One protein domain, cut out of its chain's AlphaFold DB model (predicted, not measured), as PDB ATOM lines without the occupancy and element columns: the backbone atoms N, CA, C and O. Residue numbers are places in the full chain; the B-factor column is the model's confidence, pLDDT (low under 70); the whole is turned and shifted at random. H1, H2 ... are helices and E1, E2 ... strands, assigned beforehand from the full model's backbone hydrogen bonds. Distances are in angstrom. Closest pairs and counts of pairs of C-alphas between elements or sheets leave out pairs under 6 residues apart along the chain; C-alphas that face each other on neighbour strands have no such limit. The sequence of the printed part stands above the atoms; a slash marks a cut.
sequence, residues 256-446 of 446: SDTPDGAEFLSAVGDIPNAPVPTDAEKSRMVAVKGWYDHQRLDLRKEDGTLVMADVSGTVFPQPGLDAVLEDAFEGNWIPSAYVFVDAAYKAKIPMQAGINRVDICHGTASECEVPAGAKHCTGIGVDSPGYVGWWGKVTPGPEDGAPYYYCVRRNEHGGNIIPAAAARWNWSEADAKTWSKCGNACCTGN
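What this domain is: This is residues 256 to 446 of the 446 residues of an uncharacterized protein of Gemmatimonadales bacterium (UniProt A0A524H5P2). One nine-stranded antiparallel sheet folds back on itself, curled like part of a barrel: E1 to E5 make one leaf, E9, E8 and E7 face it, and E6 is the hinge. H1 packs on E3 and E4, H2 only grazes the sheet, and the short H3 sits near E4 and E8. The 191 printed residues include three named helices and nine named strands, in the order H1 H2 E1 E2 H3 E3 E4 E5 E6 E7 E8 E9; the sheet runs E1 E2 E3 E4 E5 E6 E9 E8 E7. The class is mixed, helices and strands, with under half of the residues, 92, in named elements. The whole is compact, with a radius of gyration of the C-alphas of 16.1 A and spans of 48 by 45 by 36 A.

How they stand to each other: H1, residues 259 to 267, and H2, residues 279 to 287, are close but not clearly touching; their closest C-alphas, of Gly 261 and Val 286, are 5.6 A apart. E1, residues 293 to 300, and E2, residues 306 to 317, form a hairpin, with N 295 and O 313 at 3.0 A; E2 bends by 87 degrees at residue 310. H3, residues 326 to 329, comes before a meander, each strand the antiparallel neighbour of the one before: E3, residues 334 to 341, E4, 354 to 363, E5, 389 to 395, and E6, 404 to 411. N and O within hydrogen-bond range are N 314 and O 340 for E2 and E3, 2.8 A, N 339 and O 356 for E3 and E4, 2.8 A, N 359 and O 393 for E4 and E5, 2.8 A, and N 392 and O 406 for E5 and E6, 2.8 A. H1 is on the sheet at a height of 8.8 A; the closest C-alphas of H1 and E3, of Asp 260 and Phe 340, are 5.9 A apart. H3 is on the sheet too; its Phe 329 and Cys 361 of E4 are the closest C-alphas, 5.0 A. E7, residues 423 to 427, E8, 432 to 438, and E9, 441 to 445, form a second meander, and with E6 a Greek key, in which E6 is also the antiparallel neighbour of E9; N 409 and O 444 are 2.8 A apart, N 443 and O 436 2.8 A, N 426 and O 433 2.7 A. Between the leaves, the closest C-alphas of E2 and E7, of Pro 317 and Ala 423, are 4.8 A apart. Every O i to N i+4 pair is within hydrogen-bond range in H1, 3 of 5 in H2, and H3 is too short for one.

Where its parts are: H1 begins at C-alpha 259, (-16.715, 22.519, 29.330). E4 measures 29.6 A from first to last C-alpha, E2 26.6 A. E9 ends at C-alpha 445, (-15.254, 9.394, 51.314).

The domain as a whole: The C-alphas farthest apart, of Asp 257 and Pro 385, are 48.0 A apart. The printed part has no cut. The links H1 to H2, E3 to E4, E4 to E5 and E6 to E7 are long. Confidence is under 70 at residues 375 to 386, 398 to 400, 414 to 416, 429 to 431 and 446.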
ATOM      1  N   SER A 256      -8.878  20.887  29.466       94.44
ATOM      2  CA  SER A 256      -8.670  22.264  29.006       94.44
ATOM      3  C   SER A 256      -9.489  22.629  27.767       94.44
ATOM      4  O   SER A 256      -9.755  23.813  27.559       94.44
ATOM      5  N   ASP A 257      -9.881  21.637  26.968       93.06
ATOM      6  CA  ASP A 257     -10.595  21.823  25.702       93.06
ATOM      7  C   ASP A 257     -12.096  21.503  25.827       93.06
ATOM      8  O   ASP A 257     -12.850  21.622  24.860       93.06
ATOM      9  N   THR A 258     -12.559  21.152  27.030       92.81
ATOM     10  CA  THR A 258     -13.936  20.734  27.307       92.81
ATOM     11  C   THR A 258     -14.625  21.648  28.339       92.81
ATOM     12  O   THR A 258     -13.977  22.438  29.034       92.81
ATOM     13  N   PRO A 259     -15.975  21.624  28.430       92.88
ATOM     14  CA  PRO A 259     -16.715  22.519  29.330       92.88
ATOM     15  C   PRO A 259     -16.394  22.342  30.821       92.88
ATOM     16  O   PRO A 259     -16.424  23.313  31.573       92.88
ATOM     17  N   ASP A 260     -16.067  21.124  31.242       93.62
ATOM     18  CA  ASP A 260     -15.706  20.772  32.618       93.62
ATOM     19  C   ASP A 260     -14.462  21.524  33.118       93.62
ATOM     20  O   ASP A 260     -14.497  22.099  34.207       93.62
ATOM     21  N   GLY A 261     -13.387  21.593  32.327       95.00
ATOM     22  CA  GLY A 261     -12.178  22.326  32.694       95.00
ATOM     23  C   GLY A 261     -12.394  23.836  32.706       95.00
ATOM     24  O   GLY A 261     -11.891  24.519  33.600       95.00
ATOM     25  N   ALA A 262     -13.190  24.371  31.775       94.81
ATOM     26  CA  ALA A 262     -13.559  25.786  31.778       94.81
ATOM     27  C   ALA A 262     -14.378  26.165  33.028       94.81
ATOM     28  O   ALA A 262     -14.084  27.171  33.681       94.81
ATOM     29  N   GLU A 263     -15.369  25.349  33.397       94.62
ATOM     30  CA  GLU A 263     -16.148  25.545  34.622       94.62
ATOM     31  C   GLU A 263     -15.275  25.423  35.871       94.62
ATOM     32  O   GLU A 263     -15.334  26.296  36.741       94.62
ATOM     33  N   PHE A 264     -14.406  24.410  35.940       95.56
ATOM     34  CA  PHE A 264     -13.444  24.252  37.031       95.56
ATOM     35  C   PHE A 264     -12.559  25.492  37.200       95.56
ATOM     36  O   PHE A 264     -12.481  26.043  38.298       95.56
ATOM     37  N   LEU A 265     -11.939  25.984  36.121       95.06
ATOM     38  CA  LEU A 265     -11.081  27.172  36.167       95.06
ATOM     39  C   LEU A 265     -11.841  28.440  36.584       95.06
ATOM     40  O   LEU A 265     -11.238  29.352  37.147       95.06
ATOM     41  N   SER A 266     -13.150  28.507  36.327       92.94
ATOM     42  CA  SER A 266     -13.998  29.618  36.774       92.94
ATOM     43  C   SER A 266     -14.410  29.519  38.247       92.94
ATOM     44  O   SER A 266     -14.618  30.543  38.897       92.94
ATOM     45  N   ALA A 267     -14.526  28.296  38.771       92.12
ATOM     46  CA  ALA A 267     -15.005  28.017  40.120       92.12
ATOM     47  C   ALA A 267     -13.879  27.908  41.154       92.12
ATOM     48  O   ALA A 267     -14.128  28.077  42.351       92.12
ATOM     49  N   VAL A 268     -12.655  27.607  40.713       93.06
ATOM     50  CA  VAL A 268     -11.517  27.392  41.602       93.06
ATOM     51  C   VAL A 268     -11.154  28.671  42.359       93.06
ATOM     52  O   VAL A 268     -10.780  29.693  41.779       93.06
ATOM     53  N   GLY A 269     -11.269  28.600  43.683       90.38
ATOM     54  CA  GLY A 269     -10.902  29.678  44.596       90.38
ATOM     55  C   GLY A 269      -9.505  29.510  45.191       90.38
ATOM     56  O   GLY A 269      -8.854  28.474  45.035       90.38
ATOM     57  N   ASP A 270      -9.063  30.535  45.916       92.50
ATOM     58  CA  ASP A 270      -7.852  30.471  46.732       92.50
ATOM     59  C   ASP A 270      -8.117  29.711  48.042       92.50
ATOM     60  O   ASP A 270      -9.204  29.795  48.621       92.50
ATOM     61  N   ILE A 271      -7.102  29.002  48.540       93.00
ATOM     62  CA  ILE A 271      -7.136  28.394  49.875       93.00
ATOM     63  C   ILE A 271      -6.697  29.457  50.896       93.00
ATOM     64  O   ILE A 271      -5.615  30.033  50.736       93.00
ATOM     65  N   PRO A 272      -7.477  29.723  51.960       88.00
ATOM     66  CA  PRO A 272      -7.076  30.668  52.996       88.00
ATOM     67  C   PRO A 272      -5.699  30.326  53.575       88.00
ATOM     68  O   PRO A 272      -5.439  29.187  53.948       88.00
ATOM     69  N   ASN A 273      -4.824  31.330  53.682       85.12
ATOM     70  CA  ASN A 273      -3.467  31.212  54.232       85.12
ATOM     71  C   ASN A 273      -2.496  30.294  53.457       85.12
ATOM     72  O   ASN A 273      -1.382  30.079  53.932       85.12
ATOM     73  N   ALA A 274      -2.861  29.807  52.268       89.56
ATOM     74  CA  ALA A 274      -1.932  29.117  51.377       89.56
ATOM     75  C   ALA A 274      -1.371  30.079  50.307       89.56
ATOM     76  O   ALA A 274      -1.989  31.105  50.005       89.56
ATOM     77  N   PRO A 275      -0.207  29.772  49.707       91.62
ATOM     78  CA  PRO A 275       0.262  30.477  48.520       91.62
ATOM     79  C   PRO A 275      -0.773  30.423  47.390       91.62
ATOM     80  O   PRO A 275      -1.346  29.369  47.114       91.62
ATOM     81  N   VAL A 276      -0.978  31.555  46.711       93.12
ATOM     82  CA  VAL A 276      -1.839  31.617  45.522       93.12
ATOM     83  C   VAL A 276      -1.229  30.733  44.425       93.12
ATOM     84  O   VAL A 276      -0.064  30.955  44.073       93.12
ATOM     85  N   PRO A 277      -1.979  29.767  43.865       92.69
ATOM     86  CA  PRO A 277      -1.472  28.910  42.801       92.69
ATOM     87  C   PRO A 277      -1.118  29.726  41.558       92.69
ATOM     88  O   PRO A 277      -1.889  30.585  41.121       92.69
ATOM     89  N   THR A 278       0.030  29.426  40.964       93.06
ATOM     90  CA  THR A 278       0.460  29.996  39.684       93.06
ATOM     91  C   THR A 278      -0.440  29.537  38.534       93.06
ATOM     92  O   THR A 278      -1.090  28.492  38.608       93.06
ATOM     93  N   ASP A 279      -0.429  30.268  37.416       91.62
ATOM     94  CA  ASP A 279      -1.190  29.881  36.219       91.62
ATOM     95  C   ASP A 279      -0.784  28.497  35.695       91.62
ATOM     96  O   ASP A 279      -1.636  27.743  35.232       91.62
ATOM     97  N   ALA A 280       0.495  28.125  35.818       92.62
ATOM     98  CA  ALA A 280       0.978  26.790  35.462       92.62
ATOM     99  C   ALA A 280       0.376  25.702  36.370       92.62
ATOM    100  O   ALA A 280      -0.061  24.662  35.884       92.62
ATOM    101  N   GLU A 281       0.298  25.950  37.681       92.81
ATOM    102  CA  GLU A 281      -0.300  25.010  38.640       92.81
ATOM    103  C   GLU A 281      -1.806  24.858  38.454       92.81
ATOM    104  O   GLU A 281      -2.325  23.768  38.672       92.81
ATOM    105  N   LYS A 282      -2.512  25.909  38.025       93.50
ATOM    106  CA  LYS A 282      -3.927  25.804  37.638       93.50
ATOM    107  C   LYS A 282      -4.074  25.063  36.307       93.50
ATOM    108  O   LYS A 282      -4.861  24.126  36.209       93.50
ATOM    109  N   SER A 283      -3.271  25.432  35.308       94.25
ATOM    110  CA  SER A 283      -3.350  24.878  33.949       94.25
ATOM    111  C   SER A 283      -3.031  23.386  33.904       94.25
ATOM    112  O   SER A 283      -3.706  22.643  33.195       94.25
ATOM    113  N   ARG A 284      -2.052  22.905  34.687       95.12
ATOM    114  CA  ARG A 284      -1.704  21.473  34.703       95.12
ATOM    115  C   ARG A 284      -2.873  20.591  35.148       95.12
ATOM    116  O   ARG A 284      -2.975  19.471  34.661       95.12
ATOM    117  N   MET A 285      -3.775  21.105  35.995       95.06
ATOM    118  CA  MET A 285      -4.926  20.343  36.497       95.06
ATOM    119  C   MET A 285      -5.977  20.044  35.434       95.06
ATOM    120  O   MET A 285      -6.789  19.157  35.657       95.06
ATOM    121  N   VAL A 286      -5.967  20.749  34.299       95.62
ATOM    122  CA  VAL A 286      -6.914  20.523  33.192       95.62
ATOM    123  C   VAL A 286      -6.226  20.098  31.897       95.62
ATOM    124  O   VAL A 286      -6.819  19.399  31.086       95.62
ATOM    125  N   ALA A 287      -4.966  20.485  31.694       95.81
ATOM    126  CA  ALA A 287      -4.236  20.186  30.465       95.81
ATOM    127  C   ALA A 287      -3.489  18.844  30.511       95.81
ATOM    128  O   ALA A 287      -3.205  18.261  29.468       95.81
ATOM    129  N   VAL A 288      -3.139  18.349  31.704       95.62
ATOM    130  CA  VAL A 288      -2.398  17.093  31.860       95.62
ATOM    131  C   VAL A 288      -3.283  16.084  32.576       95.62
ATOM    132  O   VAL A 288      -3.498  16.167  33.785       95.62
ATOM    133  N   LYS A 289      -3.749  15.086  31.821       94.06
ATOM    134  CA  LYS A 289      -4.686  14.047  32.282       94.06
ATOM    135  C   LYS A 289      -4.203  13.242  33.479       94.06
ATOM    136  O   LYS A 289      -4.991  12.655  34.202       94.06
ATOM    137  N   GLY A 290      -2.902  13.255  33.750       92.94
ATOM    138  CA  GLY A 290      -2.360  12.679  34.970       92.94
ATOM    139  C   GLY A 290      -2.859  13.351  36.256       92.94
ATOM    140  O   GLY A 290      -2.808  12.703  37.297       92.94
ATOM    141  N   TRP A 291      -3.349  14.601  36.234       93.94
ATOM    142  CA  TRP A 291      -3.772  15.356  37.431       93.94
ATOM    143  C   TRP A 291      -5.244  15.216  37.805       93.94
ATOM    144  O   TRP A 291      -5.558  15.274  38.990       93.94
ATOM    145  N   TYR A 292      -6.116  14.971  36.836       93.88
ATOM    146  CA  TYR A 292      -7.557  14.811  37.035       93.88
ATOM    147  C   TYR A 292      -8.005  13.435  36.547       93.88
ATOM    148  O   TYR A 292      -7.214  12.701  35.960       93.88
ATOM    149  N   ASP A 293      -9.232  13.050  36.845       92.12
ATOM    150  CA  ASP A 293      -9.766  11.755  36.434       92.12
ATOM    151  C   ASP A 293     -11.186  11.928  35.888       92.12
ATOM    152  O   ASP A 293     -11.984  12.671  36.464       92.12
ATOM    153  N   HIS A 294     -11.473  11.293  34.753       91.94
ATOM    154  CA  HIS A 294     -12.736  11.371  34.027       91.94
ATOM    155  C   HIS A 294     -13.297   9.968  33.830       91.94
ATOM    156  O   HIS A 294     -12.641   9.095  33.267       91.94
ATOM    157  N   GLN A 295     -14.564   9.767  34.184       90.44
ATOM    158  CA  GLN A 295     -15.216   8.488  33.944       90.44
ATOM    159  C   GLN A 295     -16.731   8.577  33.846       90.44
ATOM    160  O   GLN A 295     -17.349   9.543  34.292       90.44
ATOM    161  N   ARG A 296     -17.343   7.496  33.356       89.38
ATOM    162  CA  ARG A 296     -18.763   7.230  33.605       89.38
ATOM    163  C   ARG A 296     -18.957   6.743  35.036       89.38
ATOM    164  O   ARG A 296     -18.226   5.871  35.500       89.38
ATOM    165  N   LEU A 297     -19.951   7.300  35.713       89.25
ATOM    166  CA  LEU A 297     -20.263   6.963  37.098       89.25
ATOM    167  C   LEU A 297     -21.086   5.675  37.182       89.25
ATOM    168  O   LEU A 297     -21.720   5.247  36.217       89.25
ATOM    169  N   ASP A 298     -21.084   5.045  38.347       87.94
ATOM    170  CA  ASP A 298     -21.906   3.884  38.666       87.94
ATOM    171  C   ASP A 298     -23.214   4.266  39.354       87.94
ATOM    172  O   ASP A 298     -23.355   5.313  39.980       87.94
ATOM    173  N   LEU A 299     -24.193   3.376  39.281       85.88
ATOM    174  CA  LEU A 299     -25.390   3.398  40.101       85.88
ATOM    175  C   LEU A 299     -25.625   1.999  40.643       85.88
ATOM    176  O   LEU A 299     -25.587   1.016  39.904       85.88
ATOM    177  N   ARG A 300     -25.946   1.910  41.929       82.19
ATOM    178  CA  ARG A 300     -26.454   0.677  42.514       82.19
ATOM    179  C   ARG A 300     -27.978   0.715  42.506       82.19
ATOM    180  O   ARG A 300     -28.584   1.628  43.066       82.19
ATOM    181  N   LYS A 301     -28.599  -0.257  41.838       81.62
ATOM    182  CA  LYS A 301     -30.056  -0.441  41.850       81.62
ATOM    183  C   LYS A 301     -30.525  -0.950  43.215       81.62
ATOM    184  O   LYS A 301     -29.726  -1.423  44.019       81.62
ATOM    185  N   GLU A 302     -31.834  -0.883  43.466       82.44
ATOM    186  CA  GLU A 302     -32.449  -1.371  44.715       82.44
ATOM    187  C   GLU A 302     -32.163  -2.858  44.988       82.44
ATOM    188  O   GLU A 302     -32.065  -3.265  46.141       82.44
ATOM    189  N   ASP A 303     -31.983  -3.660  43.935       79.88
ATOM    190  CA  ASP A 303     -31.618  -5.080  44.018       79.88
ATOM    191  C   ASP A 303     -30.121  -5.323  44.297       79.88
ATOM    192  O   ASP A 303     -29.675  -6.466  44.358       79.88
ATOM    193  N   GLY A 304     -29.338  -4.254  44.476       78.62
ATOM    194  CA  GLY A 304     -27.902  -4.305  44.719       78.62
ATOM    195  C   GLY A 304     -27.045  -4.407  43.456       78.62
ATOM    196  O   GLY A 304     -25.822  -4.351  43.583       78.62
ATOM    197  N   THR A 305     -27.643  -4.505  42.264       79.94
ATOM    198  CA  THR A 305     -26.913  -4.600  40.992       79.94
ATOM    199  C   THR A 305     -26.200  -3.292  40.679       79.94
ATOM    200  O   THR A 305     -26.815  -2.222  40.682       79.94
ATOM    201  N   LEU A 306     -24.912  -3.387  40.353       80.69
ATOM    202  CA  LEU A 306     -24.119  -2.271  39.857       80.69
ATOM    203  C   LEU A 306     -24.381  -2.076  38.359       80.69
ATOM    204  O   LEU A 306     -24.222  -3.003  37.564       80.69
ATOM    205  N   VAL A 307     -24.786  -0.872  37.973       84.00
ATOM    206  CA  VAL A 307     -25.038  -0.495  36.581       84.00
ATOM    207  C   VAL A 307     -24.336   0.807  36.255       84.00
ATOM    208  O   VAL A 307     -24.088   1.627  37.132       84.00
ATOM    209  N   MET A 308     -24.022   1.006  34.985       86.56
ATOM    210  CA  MET A 308     -23.421   2.249  34.524       86.56
ATOM    211  C   MET A 308     -24.478   3.351  34.492       86.56
ATOM    212  O   MET A 308     -25.571   3.154  33.955       86.56
ATOM    213  N   ALA A 309     -24.162   4.492  35.093       86.38
ATOM    214  CA  ALA A 309     -24.979   5.687  35.011       86.38
ATOM    215  C   ALA A 309     -24.852   6.308  33.616       86.38
ATOM    216  O   ALA A 309     -23.772   6.313  33.026       86.38
ATOM    217  N   ASP A 310     -25.920   6.952  33.150       87.19
ATOM    218  CA  ASP A 310     -25.858   7.881  32.012       87.19
ATOM    219  C   ASP A 310     -25.307   9.255  32.466       87.19
ATOM    220  O   ASP A 310     -25.820  10.300  32.075       87.19
ATOM    221  N   VAL A 311     -24.309   9.242  33.361       90.44
ATOM    222  CA  VAL A 311     -23.651  10.422  33.933       90.44
ATOM    223  C   VAL A 311     -22.144  10.220  33.857       90.44
ATOM    224  O   VAL A 311     -21.627   9.213  34.352       90.44
ATOM    225  N   SER A 312     -21.442  11.187  33.278       92.38
ATOM    226  CA  SER A 312     -19.988  11.294  33.351       92.38
ATOM    227  C   SER A 312     -19.584  12.286  34.433       92.38
ATOM    228  O   SER A 312     -20.228  13.318  34.632       92.38
ATOM    229  N   GLY A 313     -18.497  11.973  35.130       93.75
ATOM    230  CA  GLY A 313     -17.921  12.816  36.162       93.75
ATOM    231  C   GLY A 313     -16.432  13.038  35.946       93.75
ATOM    232  O   GLY A 313     -15.701  12.111  35.591       93.75
ATOM    233  N   THR A 314     -15.977  14.256  36.217       95.31
ATOM    234  CA  THR A 314     -14.558  14.621  36.204       95.31
ATOM    235  C   THR A 314     -14.175  15.217  37.540       95.31
ATOM    236  O   THR A 314     -14.816  16.154  38.011       95.31
ATOM    237  N   VAL A 315     -13.148  14.654  38.169       94.94
ATOM    238  CA  VAL A 315     -12.641  15.118  39.457       94.94
ATOM    239  C   VAL A 315     -11.303  15.820  39.268       94.94
ATOM    240  O   VAL A 315     -10.337  15.245  38.769       94.94
ATOM    241  N   PHE A 316     -11.263  17.078  39.689       95.81
ATOM    242  CA  PHE A 316     -10.102  17.951  39.640       95.81
ATOM    243  C   PHE A 316      -9.577  18.194  41.055       95.81
ATOM    244  O   PHE A 316     -10.367  18.506  41.952       95.81
ATOM    245  N   PRO A 317      -8.265  18.108  41.295       95.12
ATOM    246  CA  PRO A 317      -7.697  18.535  42.567       95.12
ATOM    247  C   PRO A 317      -7.737  20.059  42.720       95.12
ATOM    248  O   PRO A 317      -7.629  20.799  41.741       95.12
ATOM    249  N   GLN A 318      -7.816  20.543  43.963       95.44
ATOM    250  CA  GLN A 318      -7.597  21.959  44.258       95.44
ATOM    251  C   GLN A 318      -6.115  22.328  43.993       95.44
ATOM    252  O   GLN A 318      -5.214  21.777  44.636       95.44
ATOM    253  N   PRO A 319      -5.821  23.297  43.105       94.50
ATOM    254  CA  PRO A 319      -4.469  23.813  42.920       94.50
ATOM    255  C   PRO A 319      -3.938  24.451  44.211       94.50
ATOM    256  O   PRO A 319      -4.678  25.123  44.933       94.50
ATOM    257  N   GLY A 320      -2.645  24.263  44.489       91.12
ATOM    258  CA  GLY A 320      -1.977  24.791  45.689       91.12
ATOM    259  C   GLY A 320      -2.154  23.953  46.956       91.12
ATOM    260  O   GLY A 320      -1.497  24.235  47.956       91.12
ATOM    261  N   LEU A 321      -2.955  22.881  46.914       91.81
ATOM    262  CA  LEU A 321      -3.141  21.961  48.043       91.81
ATOM    263  C   LEU A 321      -1.823  21.287  48.486       91.81
ATOM    264  O   LEU A 321      -1.703  20.836  49.619       91.81
ATOM    265  N   ASP A 322      -0.800  21.290  47.625       88.50
ATOM    266  CA  ASP A 322       0.556  20.840  47.953       88.50
ATOM    267  C   ASP A 322       1.243  21.634  49.058       88.50
ATOM    268  O   ASP A 322       2.089  21.090  49.764       88.50
ATOM    269  N   ALA A 323       0.876  22.904  49.216       90.50
ATOM    270  CA  ALA A 323       1.439  23.789  50.224       90.50
ATOM    271  C   ALA A 323       0.620  23.815  51.526       90.50
ATOM    272  O   ALA A 323       0.995  24.521  52.463       90.50
ATOM    273  N   VAL A 324      -0.498  23.085  51.589       91.56
ATOM    274  CA  VAL A 324      -1.396  23.080  52.746       91.56
ATOM    275  C   VAL A 324      -0.954  22.009  53.734       91.56
ATOM    276  O   VAL A 324      -0.925  20.819  53.421       91.56
ATOM    277  N   LEU A 325      -0.614  22.449  54.939       90.25
ATOM    278  CA  LEU A 325      -0.235  21.578  56.043       90.25
ATOM    279  C   LEU A 325      -1.471  21.014  56.754       90.25
ATOM    280  O   LEU A 325      -2.580  21.524  56.617       90.25
ATOM    281  N   GLU A 326      -1.279  19.938  57.511       89.81
ATOM    282  CA  GLU A 326      -2.366  19.236  58.202       89.81
ATOM    283  C   GLU A 326      -3.091  20.108  59.240       89.81
ATOM    284  O   GLU A 326      -4.312  20.046  59.344       89.81
ATOM    285  N   ASP A 327      -2.368  20.987  59.936       92.94
ATOM    286  CA  ASP A 327      -2.928  21.919  60.922       92.94
ATOM    287  C   ASP A 327      -3.907  22.930  60.310       92.94
ATOM    288  O   ASP A 327      -4.803  23.421  60.996       92.94
ATOM    289  N   ALA A 328      -3.796  23.203  59.007       94.44
ATOM    290  CA  ALA A 328      -4.742  24.054  58.297       94.44
ATOM    291  C   ALA A 328      -6.151  23.443  58.211       94.44
ATOM    292  O   ALA A 328      -7.099  24.185  57.983       94.44
ATOM    293  N   PHE A 329      -6.305  22.126  58.398       94.81
ATOM    294  CA  PHE A 329      -7.606  21.447  58.373       94.81
ATOM    295  C   PHE A 329      -8.312  21.446  59.738       94.81
ATOM    296  O   PHE A 329      -9.502  21.141  59.794       94.81
ATOM    297  N   GLU A 330      -7.620  21.791  60.829       95.38
ATOM    298  CA  GLU A 330      -8.163  21.738  62.194       95.38
ATOM    299  C   GLU A 330      -9.293  22.759  62.385       95.38
ATOM    300  O   GLU A 330      -9.054  23.965  62.460       95.38
ATOM    301  N   GLY A 331     -10.537  22.278  62.429       94.88
ATOM    302  CA  GLY A 331     -11.748  23.100  62.519       94.88
ATOM    303  C   GLY A 331     -12.017  23.974  61.289       94.88
ATOM    304  O   GLY A 331     -12.877  24.852  61.344       94.88
ATOM    305  N   ASN A 332     -11.298  23.768  60.182       96.19
ATOM    306  CA  ASN A 332     -11.426  24.572  58.970       96.19
ATOM    307  C   ASN A 332     -11.765  23.693  57.765       96.19
ATOM    308  O   ASN A 332     -11.118  22.684  57.500       96.19
ATOM    309  N   TRP A 333     -12.758  24.124  56.987       96.00
ATOM    310  CA  TRP A 333     -13.078  23.509  55.701       96.00
ATOM    311  C   TRP A 333     -12.109  23.996  54.624       96.00
ATOM    312  O   TRP A 333     -12.188  25.146  54.192       96.00
ATOM    313  N   ILE A 334     -11.231  23.107  54.173       96.12
ATOM    314  CA  ILE A 334     -10.287  23.354  53.084       96.12
ATOM    315  C   ILE A 334     -10.832  22.718  51.801       96.12
ATOM    316  O   ILE A 334     -11.178  21.534  51.828       96.12
ATOM    317  N   PRO A 335     -10.909  23.449  50.674       95.12
ATOM    318  CA  PRO A 335     -11.281  22.843  49.404       95.12
ATOM    319  C   PRO A 335     -10.178  21.873  48.975       95.12
ATOM    320  O   PRO A 335      -9.022  22.262  48.818       95.12
ATOM    321  N   SER A 336     -10.533  20.605  48.789       94.94
ATOM    322  CA  SER A 336      -9.588  19.549  48.402       94.94
ATOM    323  C   SER A 336      -9.751  19.135  46.942       94.94
ATOM    324  O   SER A 336      -8.772  18.765  46.292       94.94
ATOM    325  N   ALA A 337     -10.969  19.215  46.401       95.69
ATOM    326  CA  ALA A 337     -11.256  18.858  45.017       95.69
ATOM    327  C   ALA A 337     -12.519  19.556  44.486       95.69
ATOM    328  O   ALA A 337     -13.319  20.111  45.241       95.69
ATOM    329  N   TYR A 338     -12.717  19.472  43.175       95.56
ATOM    330  CA  TYR A 338     -13.948  19.843  42.488       95.56
ATOM    331  C   TYR A 338     -14.386  18.680  41.610       95.56
ATOM    332  O   TYR A 338     -13.557  18.024  40.986       95.56
ATOM    333  N   VAL A 339     -15.688  18.430  41.556       95.12
ATOM    334  CA  VAL A 339     -16.281  17.364  40.754       95.12
ATOM    335  C   VAL A 339     -17.276  17.980  39.789       95.12
ATOM    336  O   VAL A 339     -18.324  18.479  40.200       95.12
ATOM    337  N   PHE A 340     -16.951  17.947  38.505       95.62
ATOM    338  CA  PHE A 340     -17.902  18.239  37.444       95.62
ATOM    339  C   PHE A 340     -18.725  16.983  37.159       95.62
ATOM    340  O   PHE A 340     -18.151  15.903  37.036       95.62
ATOM    341  N   VAL A 341     -20.045  17.108  37.030       94.25
ATOM    342  CA  VAL A 341     -20.899  16.046  36.476       94.25
ATOM    343  C   VAL A 341     -21.771  16.603  35.356       94.25
ATOM    344  O   VAL A 341     -22.339  17.686  35.486       94.25
ATOM    345  N   ASP A 342     -21.891  15.875  34.248       94.00
ATOM    346  CA  ASP A 342     -22.643  16.336  33.068       94.00
ATOM    347  C   ASP A 342     -24.171  16.311  33.265       94.00
ATOM    348  O   ASP A 342     -24.919  17.013  32.580       94.00
ATOM    349  N   ALA A 343     -24.639  15.547  34.251       92.94
ATOM    350  CA  ALA A 343     -26.020  15.475  34.693       92.94
ATOM    351  C   ALA A 343     -26.101  15.267  36.214       92.94
ATOM    352  O   ALA A 343     -25.144  14.868  36.875       92.94
ATOM    353  N   ALA A 344     -27.267  15.545  36.803       91.50
ATOM    354  CA  ALA A 344     -27.447  15.426  38.248       91.50
ATOM    355  C   ALA A 344     -27.291  13.968  38.724       91.50
ATOM    356  O   ALA A 344     -28.037  13.086  38.300       91.50
ATOM    357  N   TYR A 345     -26.395  13.732  39.685       89.94
ATOM    358  CA  TYR A 345     -26.010  12.394  40.148       89.94
ATOM    359  C   TYR A 345     -26.574  12.056  41.542       89.94
ATOM    360  O   TYR A 345     -25.892  11.580  42.437       89.94
ATOM    361  N   LYS A 346     -27.867  12.300  41.769       86.12
ATOM    362  CA  LYS A 346     -28.432  12.361  43.135       86.12
ATOM    363  C   LYS A 346     -28.551  11.036  43.893       86.12
ATOM    364  O   LYS A 346     -28.837  11.056  45.086       86.12
ATOM    365  N   ALA A 347     -28.389   9.904  43.216       78.75
ATOM    366  CA  ALA A 347     -28.668   8.591  43.795       78.75
ATOM    367  C   ALA A 347     -27.704   8.213  44.931       78.75
ATOM    368  O   ALA A 347     -28.099   7.503  45.853       78.75
ATOM    369  N   LYS A 348     -26.459   8.697  44.872       80.00
ATOM    370  CA  LYS A 348     -25.399   8.331  45.816       80.00
ATOM    371  C   LYS A 348     -24.895   9.524  46.621       80.00
ATOM    372  O   LYS A 348     -24.930   9.506  47.850       80.00
ATOM    373  N   ILE A 349     -24.469  10.567  45.916       84.31
ATOM    374  CA  ILE A 349     -24.032  11.849  46.468       84.31
ATOM    375  C   ILE A 349     -24.874  12.904  45.756       84.31
ATOM    376  O   ILE A 349     -24.906  12.872  44.535       84.31
ATOM    377  N   PRO A 350     -25.565  13.827  46.440       87.50
ATOM    378  CA  PRO A 350     -26.510  14.755  45.815       87.50
ATOM    379  C   PRO A 350     -25.826  15.877  45.004       87.50
ATOM    380  O   PRO A 350     -26.100  17.057  45.208       87.50
ATOM    381  N   MET A 351     -24.952  15.508  44.067       91.38
ATOM    382  CA  MET A 351     -24.299  16.399  43.117       91.38
ATOM    383  C   MET A 351     -25.309  16.904  42.085       91.38
ATOM    384  O   MET A 351     -26.202  16.176  41.629       91.38
ATOM    385  N   GLN A 352     -25.157  18.169  41.719       92.31
ATOM    386  CA  GLN A 352     -25.903  18.800  40.638       92.31
ATOM    387  C   GLN A 352     -25.064  18.799  39.363       92.31
ATOM    388  O   GLN A 352     -23.843  18.712  39.440       92.31
ATOM    389  N   ALA A 353     -25.729  18.899  38.210       93.31
ATOM    390  CA  ALA A 353     -25.040  19.106  36.940       93.31
ATOM    391  C   ALA A 353     -24.145  20.357  37.014       93.31
ATOM    392  O   ALA A 353     -24.549  21.359  37.611       93.31
ATOM    393  N   GLY A 354     -22.965  20.285  36.406       93.69
ATOM    394  CA  GLY A 354     -21.910  21.289  36.520       93.69
ATOM    395  C   GLY A 354     -20.924  20.985  37.649       93.69
ATOM    396  O   GLY A 354     -20.814  19.852  38.130       93.69
ATOM    397  N   ILE A 355     -20.178  22.009  38.059       94.50
ATOM    398  CA  ILE A 355     -19.134  21.900  39.084       94.50
ATOM    399  C   ILE A 355     -19.703  21.828  40.515       94.50
ATOM    400  O   ILE A 355     -20.538  22.630  40.932       94.50
ATOM    401  N   ASN A 356     -19.209  20.874  41.300       94.19
ATOM    402  CA  ASN A 356     -19.503  20.686  42.720       94.19
ATOM    403  C   ASN A 356     -18.182  20.779  43.492       94.19
ATOM    404  O   ASN A 356     -17.162  20.280  43.019       94.19
ATOM    405  N   ARG A 357     -18.169  21.391  44.678       94.44
ATOM    406  CA  ARG A 357     -16.936  21.545  45.469       94.44
ATOM    407  C   ARG A 357     -16.863  20.505  46.578       94.44
ATOM    408  O   ARG A 357     -17.854  20.285  47.272       94.44
ATOM    409  N   VAL A 358     -15.693  19.905  46.762       94.44
ATOM    410  CA  VAL A 358     -15.397  18.961  47.841       94.44
ATOM    411  C   VAL A 358     -14.455  19.631  48.836       94.44
ATOM    412  O   VAL A 358     -13.308  19.934  48.511       94.44
ATOM    413  N   ASP A 359     -14.948  19.845  50.052       95.38
ATOM    414  CA  ASP A 359     -14.191  20.404  51.169       95.38
ATOM    415  C   ASP A 359     -13.893  19.311  52.214       95.38
ATOM    416  O   ASP A 359     -14.724  18.428  52.447       95.38
ATOM    417  N   ILE A 360     -12.739  19.396  52.881       95.50
ATOM    418  CA  ILE A 360     -12.325  18.506  53.976       95.50
ATOM    419  C   ILE A 360     -12.042  19.324  55.245       95.50
ATOM    420  O   ILE A 360     -11.509  20.427  55.160       95.50
ATOM    421  N   CYS A 361     -12.392  18.783  56.414       95.44
ATOM    422  CA  CYS A 361     -12.101  19.349  57.736       95.44
ATOM    423  C   CYS A 361     -11.652  18.245  58.705       95.44
ATOM    424  O   CYS A 361     -12.165  17.126  58.642       95.44
ATOM    425  N   HIS A 362     -10.724  18.554  59.608       93.88
ATOM    426  CA  HIS A 362     -10.330  17.683  60.716       93.88
ATOM    427  C   HIS A 362     -10.826  18.269  62.041       93.88
ATOM    428  O   HIS A 362     -10.725  19.472  62.265       93.88
ATOM    429  N   GLY A 363     -11.403  17.437  62.905       93.06
ATOM    430  CA  GLY A 363     -11.918  17.873  64.199       93.06
ATOM    431  C   GLY A 363     -13.142  17.088  64.657       93.06
ATOM    432  O   GLY A 363     -13.547  16.076  64.075       93.06
ATOM    433  N   THR A 364     -13.767  17.563  65.724       90.75
ATOM    434  CA  THR A 364     -15.100  17.110  66.121       90.75
ATOM    435  C   THR A 364     -16.167  17.614  65.150       90.75
ATOM    436  O   THR A 364     -16.003  18.633  64.481       90.75
ATOM    437  N   ALA A 365     -17.326  16.946  65.123       89.50
ATOM    438  CA  ALA A 365     -18.484  17.417  64.355       89.50
ATOM    439  C   ALA A 365     -18.876  18.865  64.710       89.50
ATOM    440  O   ALA A 365     -19.323  19.605  63.845       89.50
ATOM    441  N   SER A 366     -18.691  19.279  65.971       91.25
ATOM    442  CA  SER A 366     -18.973  20.652  66.399       91.25
ATOM    443  C   SER A 366     -17.936  21.650  65.888       91.25
ATOM    444  O   SER A 366     -18.323  22.750  65.513       91.25
ATOM    445  N   GLU A 367     -16.650  21.298  65.898       94.88
ATOM    446  CA  GLU A 367     -15.572  22.166  65.398       94.88
ATOM    447  C   GLU A 367     -15.657  22.339  63.879       94.88
ATOM    448  O   GLU A 367     -15.491  23.446  63.385       94.88
ATOM    449  N   CYS A 368     -16.002  21.275  63.147       94.00
ATOM    450  CA  CYS A 368     -16.231  21.321  61.703       94.00
ATOM    451  C   CYS A 368     -17.658  21.764  61.313       94.00
ATOM    452  O   CYS A 368     -18.012  21.701  60.137       94.00
ATOM    453  N   GLU A 369     -18.507  22.174  62.261       94.69
ATOM    454  CA  GLU A 369     -19.891  22.617  62.002       94.69
ATOM    455  C   GLU A 369     -20.742  21.610  61.190       94.69
ATOM    456  O   GLU A 369     -21.558  21.973  60.338       94.69
ATOM    457  N   VAL A 370     -20.555  20.312  61.434       91.19
ATOM    458  CA  VAL A 370     -21.312  19.237  60.785       91.19
ATOM    459  C   VAL A 370     -22.715  19.152  61.411       91.19
ATOM    460  O   VAL A 370     -22.837  19.009  62.631       91.19
ATOM    461  N   PRO A 371     -23.801  19.219  60.616       89.94
ATOM    462  CA  PRO A 371     -25.160  19.246  61.144       89.94
ATOM    463  C   PRO A 371     -25.557  17.923  61.811       89.94
ATOM    464  O   PRO A 371     -25.198  16.832  61.361       89.94
ATOM    465  N   ALA A 372     -26.382  18.023  62.858       80.50
ATOM    466  CA  ALA A 372     -26.985  16.864  63.510       80.50
ATOM    467  C   ALA A 372     -27.841  16.079  62.497       80.50
ATOM    468  O   ALA A 372     -28.828  16.603  61.980       80.50
ATOM    469  N   GLY A 373     -27.456  14.835  62.201       73.75
ATOM    470  CA  GLY A 373     -28.113  13.986  61.200       73.75
ATOM    471  C   GLY A 373     -27.337  13.795  59.894       73.75
ATOM    472  O   GLY A 373     -27.809  13.056  59.029       73.75
ATOM    473  N   ALA A 374     -26.147  14.394  59.745       79.31
ATOM    474  CA  ALA A 374     -25.178  13.917  58.758       79.31
ATOM    475  C   ALA A 374     -24.943  12.408  58.952       79.31
ATOM    476  O   ALA A 374     -24.974  11.922  60.086       79.31
ATOM    477  N   LYS A 375     -24.741  11.652  57.862       68.56
ATOM    478  CA  LYS A 375     -24.517  10.201  57.955       68.56
ATOM    479  C   LYS A 375     -23.321   9.940  58.877       68.56
ATOM    480  O   LYS A 375     -22.192  10.284  58.539       68.56
ATOM    481  N   HIS A 376     -23.591   9.363  60.046       59.78
ATOM    482  CA  HIS A 376     -22.567   9.006  61.018       59.78
ATOM    483  C   HIS A 376     -21.736   7.834  60.500       59.78
ATOM    484  O   HIS A 376     -22.250   6.953  59.807       59.78
ATOM    485  N   CYS A 377     -20.453   7.810  60.854       60.75
ATOM    486  CA  CYS A 377     -19.556   6.737  60.459       60.75
ATOM    487  C   CYS A 377     -19.819   5.503  61.330       60.75
ATOM    488  O   CYS A 377     -19.120   5.229  62.308       60.75
ATOM    489  N   THR A 378     -20.841   4.732  60.972       51.78
ATOM    490  CA  THR A 378     -21.028   3.395  61.530       51.78
ATOM    491  C   THR A 378     -19.823   2.536  61.146       51.78
ATOM    492  O   THR A 378     -19.545   2.363  59.963       51.78
ATOM    493  N   GLY A 379     -19.093   2.018  62.138       53.44
ATOM    494  CA  GLY A 379     -17.959   1.108  61.922       53.44
ATOM    495  C   GLY A 379     -16.554   1.714  62.047       53.44
ATOM    496  O   GLY A 379     -15.591   0.958  62.005       53.44
ATOM    497  N   ILE A 380     -16.414   3.027  62.278       54.56
ATOM    498  CA  ILE A 380     -15.104   3.685  62.524       54.56
ATOM    499  C   ILE A 380     -14.975   4.160  63.992       54.56
ATOM    500  O   ILE A 380     -14.149   4.998  64.331       54.56
ATOM    501  N   GLY A 381     -15.822   3.644  64.893       51.34
ATOM    502  CA  GLY A 381     -15.826   4.024  66.317       51.34
ATOM    503  C   GLY A 381     -16.399   5.421  66.614       51.34
ATOM    504  O   GLY A 381     -16.131   5.978  67.676       51.34
ATOM    505  N   VAL A 382     -17.187   5.986  65.692       53.50
ATOM    506  CA  VAL A 382     -17.557   7.419  65.641       53.50
ATOM    507  C   VAL A 382     -18.818   7.775  66.438       53.50
ATOM    508  O   VAL A 382     -19.192   8.940  66.531       53.50
ATOM    509  N   ASP A 383     -19.444   6.806  67.105       54.56
ATOM    510  CA  ASP A 383     -20.656   7.045  67.907       54.56
ATOM    511  C   ASP A 383     -20.366   7.634  69.305       54.56
ATOM    512  O   ASP A 383     -21.270   7.784  70.129       54.56
ATOM    513  N   SER A 384     -19.106   7.977  69.599       57.94
ATOM    514  CA  SER A 384     -18.719   8.570  70.882       57.94
ATOM    515  C   SER A 384     -18.789  10.103  70.825       57.94
ATOM    516  O   SER A 384     -18.119  10.708  69.984       57.94
ATOM    517  N   PRO A 385     -19.539  10.767  71.729       61.28
ATOM    518  CA  PRO A 385     -19.468  12.216  71.894       61.28
ATOM    519  C   PRO A 385     -18.010  12.657  72.090       61.28
ATOM    520  O   PRO A 385     -17.345  12.178  73.007       61.28
ATOM    521  N   GLY A 386     -17.514  13.546  71.225       62.94
ATOM    522  CA  GLY A 386     -16.115  13.992  71.237       62.94
ATOM    523  C   GLY A 386     -15.172  13.225  70.303       62.94
ATOM    524  O   GLY A 386     -13.962  13.383  70.431       62.94
ATOM    525  N   TYR A 387     -15.688  12.415  69.370       71.94
ATOM    526  CA  TYR A 387     -14.874  11.885  68.274       71.94
ATOM    527  C   TYR A 387     -14.211  13.024  67.493       71.94
ATOM    528  O   TYR A 387     -14.900  13.922  67.006       71.94
ATOM    529  N   VAL A 388     -12.890  12.947  67.367       80.06
ATOM    530  CA  VAL A 388     -12.064  13.804  66.517       80.06
ATOM    531  C   VAL A 388     -11.690  12.983  65.290       80.06
ATOM    532  O   VAL A 388     -11.135  11.892  65.430       80.06
ATOM    533  N   GLY A 389     -12.014  13.479  64.102       87.50
ATOM    534  CA  GLY A 389     -11.652  12.806  62.863       87.50
ATOM    535  C   GLY A 389     -11.895  13.658  61.630       87.50
ATOM    536  O   GLY A 389     -12.079  14.869  61.719       87.50
ATOM    537  N   TRP A 390     -11.849  13.015  60.469       90.75
ATOM    538  CA  TRP A 390     -11.904  13.690  59.178       90.75
ATOM    539  C   TRP A 390     -13.327  13.698  58.619       90.75
ATOM    540  O   TRP A 390     -13.997  12.664  58.527       90.75
ATOM    541  N   TRP A 391     -13.768  14.877  58.204       92.44
ATOM    542  CA  TRP A 391     -15.084  15.145  57.645       92.44
ATOM    543  C   TRP A 391     -14.950  15.646  56.217       92.44
ATOM    544  O   TRP A 391     -14.047  16.416  55.897       92.44
ATOM    545  N   GLY A 392     -15.874  15.221  55.366       93.19
ATOM    546  CA  GLY A 392     -15.998  15.667  53.990       93.19
ATOM    547  C   GLY A 392     -17.328  16.372  53.778       93.19
ATOM    548  O   GLY A 392     -18.339  16.024  54.396       93.19
ATOM    549  N   LYS A 393     -17.333  17.368  52.897       93.75
ATOM    550  CA  LYS A 393     -18.516  18.133  52.519       93.75
ATOM    551  C   LYS A 393     -18.528  18.329  51.011       93.75
ATOM    552  O   LYS A 393     -17.612  18.930  50.463       93.75
ATOM    553  N   VAL A 394     -19.584  17.861  50.353       93.56
ATOM    554  CA  VAL A 394     -19.871  18.213  48.962       93.56
ATOM    555  C   VAL A 394     -20.851  19.373  48.963       93.56
ATOM    556  O   VAL A 394     -21.989  19.228  49.414       93.56
ATOM    557  N   THR A 395     -20.408  20.518  48.461       93.44
ATOM    558  CA  THR A 395     -21.262  21.675  48.198       93.44
ATOM    559  C   THR A 395     -21.703  21.591  46.737       93.44
ATOM    560  O   THR A 395     -20.841  21.687  45.854       93.44
ATOM    561  N   PRO A 396     -22.998  21.357  46.454       85.00
ATOM    562  CA  PRO A 396     -23.491  21.336  45.082       85.00
ATOM    563  C   PRO A 396     -23.248  22.679  44.378       85.00
ATOM    564  O   PRO A 396     -23.041  23.684  45.059       85.00
ATOM    565  N   GLY A 397     -23.266  22.690  43.040       72.31
ATOM    566  CA  GLY A 397     -23.128  23.902  42.212       72.31
ATOM    567  C   GLY A 397     -24.062  25.070  42.604       72.31
ATOM    568  O   GLY A 397     -24.890  24.925  43.505       72.31
ATOM    569  N   PRO A 398     -23.927  26.247  41.963       57.41
ATOM    570  CA  PRO A 398     -24.253  27.554  42.539       57.41
ATOM    571  C   PRO A 398     -25.584  27.621  43.322       57.41
ATOM    572  O   PRO A 398     -26.677  27.633  42.765       57.41
ATOM    573  N   GLU A 399     -25.407  27.700  44.645       53.25
ATOM    574  CA  GLU A 399     -26.229  28.304  45.711       53.25
ATOM    575  C   GLU A 399     -27.531  27.650  46.217       53.25
ATOM    576  O   GLU A 399     -27.902  27.947  47.350       53.25
ATOM    577  N   ASP A 400     -28.171  26.701  45.528       57.72
ATOM    578  CA  ASP A 400     -29.491  26.200  45.991       57.72
ATOM    579  C   ASP A 400     -29.488  24.795  46.633       57.72
ATOM    580  O   ASP A 400     -30.524  24.287  47.080       57.72
ATOM    581  N   GLY A 401     -28.332  24.128  46.690       70.12
ATOM    582  CA  GLY A 401     -28.200  22.792  47.274       70.12
ATOM    583  C   GLY A 401     -27.761  22.809  48.738       70.12
ATOM    584  O   GLY A 401     -26.737  23.397  49.074       70.12
ATOM    585  N   ALA A 402     -28.476  22.091  49.610       86.25
ATOM    586  CA  ALA A 402     -27.958  21.801  50.946       86.25
ATOM    587  C   ALA A 402     -26.664  20.963  50.832       86.25
ATOM    588  O   ALA A 402     -26.661  19.973  50.090       86.25
ATOM    589  N   PRO A 403     -25.580  21.326  51.545       91.31
ATOM    590  CA  PRO A 403     -24.337  20.568  51.506       91.31
ATOM    591  C   PRO A 403     -24.540  19.140  52.012       91.31
ATOM    592  O   PRO A 403     -25.276  18.889  52.970       91.31
ATOM    593  N   TYR A 404     -23.856  18.198  51.369       91.19
ATOM    594  CA  TYR A 404     -23.828  16.802  51.778       91.19
ATOM    595  C   TYR A 404     -22.567  16.517  52.578       91.19
ATOM    596  O   TYR A 404     -21.461  16.658  52.063       91.19
ATOM    597  N   TYR A 405     -22.740  16.084  53.822       91.75
ATOM    598  CA  TYR A 405     -21.641  15.743  54.717       91.75
ATOM    599  C   TYR A 405     -21.448  14.233  54.773       91.75
ATOM    600  O   TYR A 405     -22.420  13.473  54.826       91.75
ATOM    601  N   TYR A 406     -20.192  13.809  54.796       88.62
ATOM    602  CA  TYR A 406     -19.801  12.410  54.871       88.62
ATOM    603  C   TYR A 406     -18.528  12.247  55.697       88.62
ATOM    604  O   TYR A 406     -17.788  13.199  55.949       88.62
ATOM    605  N   CYS A 407     -18.276  11.020  56.130       86.31
ATOM    606  CA  CYS A 407     -17.067  10.686  56.862       86.31
ATOM    607  C   CYS A 407     -15.912  10.421  55.914       86.31
ATOM    608  O   CYS A 407     -16.084   9.755  54.894       86.31
ATOM    609  N   VAL A 408     -14.724  10.866  56.293       87.75
ATOM    610  CA  VAL A 408     -13.521  10.669  55.499       87.75
ATOM    611  C   VAL A 408     -12.631   9.636  56.176       87.75
ATOM    612  O   VAL A 408     -12.304   9.740  57.356       87.75
ATOM    613  N   ARG A 409     -12.229   8.618  55.417       85.75
ATOM    614  CA  ARG A 409     -11.144   7.719  55.799       85.75
ATOM    615  C   ARG A 409      -9.830   8.356  55.364       85.75
ATOM    616  O   ARG A 409      -9.629   8.566  54.170       85.75
ATOM    617  N   ARG A 410      -8.950   8.637  56.324       85.88
ATOM    618  CA  ARG A 410      -7.576   9.075  56.065       85.88
ATOM    619  C   ARG A 410      -6.653   7.861  56.043       85.88
ATOM    620  O   ARG A 410      -6.606   7.106  57.010       85.88
ATOM    621  N   ASN A 411      -5.940   7.692  54.941       82.62
ATOM    622  CA  ASN A 411      -4.910   6.686  54.743       82.62
ATOM    623  C   ASN A 411      -3.558   7.397  54.813       82.62
ATOM    624  O   ASN A 411      -3.253   8.249  53.978       82.62
ATOM    625  N   GLU A 412      -2.795   7.102  55.861       82.56
ATOM    626  CA  GLU A 412      -1.420   7.572  55.997       82.56
ATOM    627  C   GLU A 412      -0.500   6.751  55.105       82.56
ATOM    628  O   GLU A 412      -0.665   5.537  55.012       82.56
ATOM    629  N   HIS A 413       0.494   7.408  54.513       75.94
ATOM    630  CA  HIS A 413       1.551   6.737  53.765       75.94
ATOM    631  C   HIS A 413       2.800   6.673  54.625       75.94
ATOM    632  O   HIS A 413       3.213   7.668  55.226       75.94
ATOM    633  N   GLY A 414       3.399   5.489  54.721       66.62
ATOM    634  CA  GLY A 414       4.635   5.321  55.473       66.62
ATOM    635  C   GLY A 414       5.779   6.152  54.873       66.62
ATOM    636  O   GLY A 414       6.056   6.078  53.681       66.62
ATOM    637  N   GLY A 415       6.513   6.898  55.705       64.50
ATOM    638  CA  GLY A 415       7.770   7.556  55.314       64.50
ATOM    639  C   GLY A 415       7.669   9.056  55.000       64.50
ATOM    640  O   GLY A 415       6.832   9.763  55.544       64.50
ATOM    641  N   ASN A 416       8.598   9.553  54.168       67.06
ATOM    642  CA  ASN A 416       8.730  10.969  53.773       67.06
ATOM    643  C   ASN A 416       8.030  11.286  52.434       67.06
ATOM    644  O   ASN A 416       8.352  12.294  51.802       67.06
ATOM    645  N   ILE A 417       7.155  10.403  51.948       71.50
ATOM    646  CA  ILE A 417       6.502  10.579  50.649       71.50
ATOM    647  C   ILE A 417       5.201  11.330  50.871       71.50
ATOM    648  O   ILE A 417       4.295  10.850  51.544       71.50
ATOM    649  N   ILE A 418       5.140  12.535  50.319       75.94
ATOM    650  CA  ILE A 418       3.959  13.386  50.378       75.94
ATOM    651  C   ILE A 418       3.222  13.186  49.052       75.94
ATOM    652  O   ILE A 418       3.832  13.449  48.010       75.94
ATOM    653  N   PRO A 419       1.953  12.731  49.059       75.62
ATOM    654  CA  PRO A 419       1.162  12.676  47.836       75.62
ATOM    655  C   PRO A 419       1.094  14.084  47.243       75.62
ATOM    656  O   PRO A 419       0.956  15.059  47.986       75.62
ATOM    657  N   ALA A 420       1.219  14.226  45.932       82.19
ATOM    658  CA  ALA A 420       0.900  15.474  45.271       82.19
ATOM    659  C   ALA A 420      -0.615  15.753  45.348       82.19
ATOM    660  O   ALA A 420      -1.449  14.925  45.733       82.19
ATOM    661  N   ALA A 421      -0.976  16.996  45.053       82.44
ATOM    662  CA  ALA A 421      -2.343  17.482  45.033       82.44
ATOM    663  C   ALA A 421      -3.097  16.889  43.840       82.44
ATOM    664  O   ALA A 421      -3.328  17.561  42.837       82.44
ATOM    665  N   ALA A 422      -3.457  15.617  43.955       81.25
ATOM    666  CA  ALA A 422      -4.286  14.878  43.026       81.25
ATOM    667  C   ALA A 422      -5.660  14.578  43.640       81.25
ATOM    668  O   ALA A 422      -5.849  14.591  44.859       81.25
ATOM    669  N   ALA A 423      -6.625  14.301  42.768       86.81
ATOM    670  CA  ALA A 423      -7.941  13.815  43.143       86.81
ATOM    671  C   ALA A 423      -8.405  12.784  42.110       86.81
ATOM    672  O   ALA A 423      -8.056  12.896  40.933       86.81
ATOM    673  N   ARG A 424      -9.116  11.746  42.562       86.19
ATOM    674  CA  ARG A 424      -9.450  10.563  41.752       86.19
ATOM    675  C   ARG A 424     -10.815  10.010  42.077       86.19
ATOM    676  O   ARG A 424     -11.289  10.151  43.208       86.19
ATOM    677  N   TRP A 425     -11.386   9.299  41.117       86.25
ATOM    678  CA  TRP A 425     -12.333   8.255  41.439       86.25
ATOM    679  C   TRP A 425     -11.564   7.035  41.955       86.25
ATOM    680  O   TRP A 425     -10.466   6.721  41.514       86.25
ATOM    681  N   ASN A 426     -12.107   6.374  42.963       81.44
ATOM    682  CA  ASN A 426     -11.506   5.216  43.601       81.44
ATOM    683  C   ASN A 426     -12.523   4.086  43.579       81.44
ATOM    684  O   ASN A 426     -13.494   4.116  44.339       81.44
ATOM    685  N   TRP A 427     -12.329   3.113  42.696       75.00
ATOM    686  CA  TRP A 427     -13.219   1.966  42.631       75.00
ATOM    687  C   TRP A 427     -12.876   0.937  43.693       75.00
ATOM    688  O   TRP A 427     -11.739   0.488  43.822       75.00
ATOM    689  N   SER A 428     -13.916   0.497  44.387       71.31
ATOM    690  CA  SER A 428     -13.959  -0.836  44.960       71.31
ATOM    691  C   SER A 428     -14.768  -1.757  44.049       71.31
ATOM    692  O   SER A 428     -15.456  -1.316  43.123       71.31
ATOM    693  N   GLU A 429     -14.752  -3.057  44.342       65.38
ATOM    694  CA  GLU A 429     -15.625  -4.020  43.662       65.38
ATOM    695  C   GLU A 429     -17.106  -3.594  43.700       65.38
ATOM    696  O   GLU A 429     -17.868  -3.872  42.765       65.38
ATOM    697  N   ALA A 430     -17.487  -2.909  44.779       66.19
ATOM    698  CA  ALA A 430     -18.855  -2.567  45.104       66.19
ATOM    699  C   ALA A 430     -19.265  -1.148  44.684       66.19
ATOM    700  O   ALA A 430     -20.473  -0.922  44.566       66.19
ATOM    701  N   ASP A 431     -18.332  -0.202  44.557       69.75
ATOM    702  CA  ASP A 431     -18.692   1.217  44.581       69.75
ATOM    703  C   ASP A 431     -17.557   2.149  44.107       69.75
ATOM    704  O   ASP A 431     -16.405   1.938  44.486       69.75
ATOM    705  N   ALA A 432     -17.863   3.216  43.353       73.12
ATOM    706  CA  ALA A 432     -16.866   4.239  42.993       73.12
ATOM    707  C   ALA A 432     -16.855   5.425  43.973       73.12
ATOM    708  O   ALA A 432     -17.774   6.243  44.015       73.12
ATOM    709  N   LYS A 433     -15.811   5.551  44.782       83.12
ATOM    710  CA  LYS A 433     -15.619   6.655  45.735       83.12
ATOM    711  C   LYS A 433     -14.805   7.780  45.108       83.12
ATOM    712  O   LYS A 433     -14.289   7.634  44.009       83.12
ATOM    713  N   THR A 434     -14.669   8.902  45.805       83.94
ATOM    714  CA  THR A 434     -13.669   9.920  45.463       83.94
ATOM    715  C   THR A 434     -12.573   9.936  46.508       83.94
ATOM    716  O   THR A 434     -12.848   9.845  47.711       83.94
ATOM    717  N   TRP A 435     -11.349  10.115  46.042       86.12
ATOM    718  CA  TRP A 435     -10.177  10.350  46.861       86.12
ATOM    719  C   TRP A 435      -9.587  11.738  46.564       86.12
ATOM    720  O   TRP A 435      -9.604  12.192  45.419       86.12
ATOM    721  N   SER A 436      -9.052  12.402  47.589       87.31
ATOM    722  CA  SER A 436      -8.275  13.643  47.458       87.31
ATOM    723  C   SER A 436      -7.234  13.768  48.574       87.31
ATOM    724  O   SER A 436      -7.346  13.122  49.619       87.31
ATOM    725  N   LYS A 437      -6.221  14.612  48.371       89.19
ATOM    726  CA  LYS A 437      -5.194  14.897  49.382       89.19
ATOM    727  C   LYS A 437      -5.767  15.612  50.618       89.19
ATOM    728  O   LYS A 437      -6.606  16.511  50.509       89.19
ATOM    729  N   CYS A 438      -5.266  15.239  51.795       87.75
ATOM    730  CA  CYS A 438      -5.560  15.883  53.077       87.75
ATOM    731  C   CYS A 438      -4.298  15.918  53.957       87.75
ATOM    732  O   CYS A 438      -3.874  14.914  54.534       87.75
ATOM    733  N   GLY A 439      -3.643  17.079  54.012       87.00
ATOM    734  CA  GLY A 439      -2.309  17.205  54.605       87.00
ATOM    735  C   GLY A 439      -1.294  16.311  53.881       87.00
ATOM    736  O   GLY A 439      -1.179  16.361  52.658       87.00
ATOM    737  N   ASN A 440      -0.588  15.461  54.629       86.31
ATOM    738  CA  ASN A 440       0.393  14.508  54.084       86.31
ATOM    739  C   ASN A 440      -0.206  13.134  53.738       86.31
ATOM    740  O   ASN A 440       0.529  12.171  53.535       86.31
ATOM    741  N   ALA A 441      -1.531  13.025  53.712       87.56
ATOM    742  CA  ALA A 441      -2.233  11.762  53.596       87.56
ATOM    743  C   ALA A 441      -3.273  11.782  52.478       87.56
ATOM    744  O   ALA A 441      -3.562  12.803  51.840       87.56
ATOM    745  N   CYS A 442      -3.862  10.612  52.289       86.88
ATOM    746  CA  CYS A 442      -4.897  10.355  51.322       86.88
ATOM    747  C   CYS A 442      -6.274  10.255  51.993       86.88
ATOM    748  O   CYS A 442      -6.468   9.417  52.862       86.88
ATOM    749  N   CYS A 443      -7.257  11.048  51.561       88.06
ATOM    750  CA  CYS A 443      -8.602  11.058  52.130       88.06
ATOM    751  C   CYS A 443      -9.678  10.567  51.155       88.06
ATOM    752  O   CYS A 443      -9.883  11.157  50.095       88.06
ATOM    753  N   THR A 444     -10.414   9.527  51.550       85.19
ATOM    754  CA  THR A 444     -11.494   8.909  50.762       85.19
ATOM    755  C   THR A 444     -12.834   9.055  51.477       85.19
ATOM    756  O   THR A 444     -12.916   8.860  52.690       85.19
ATOM    757  N   GLY A 445     -13.901   9.378  50.746       80.19
ATOM    758  CA  GLY A 445     -15.254   9.394  51.314       80.19
ATOM    759  C   GLY A 445     -15.782   7.993  51.622       80.19
ATOM    760  O   GLY A 445     -15.617   7.085  50.807       80.19
ATOM    761  N   ASN A 446     -16.399   7.807  52.792       65.19
ATOM    762  CA  ASN A 446     -16.974   6.521  53.199       65.19
ATOM    763  C   ASN A 446     -18.366   6.243  52.651       65.19
ATOM    764  O   ASN A 446     -19.221   7.159  52.679       65.19
TER     765      ASN A 446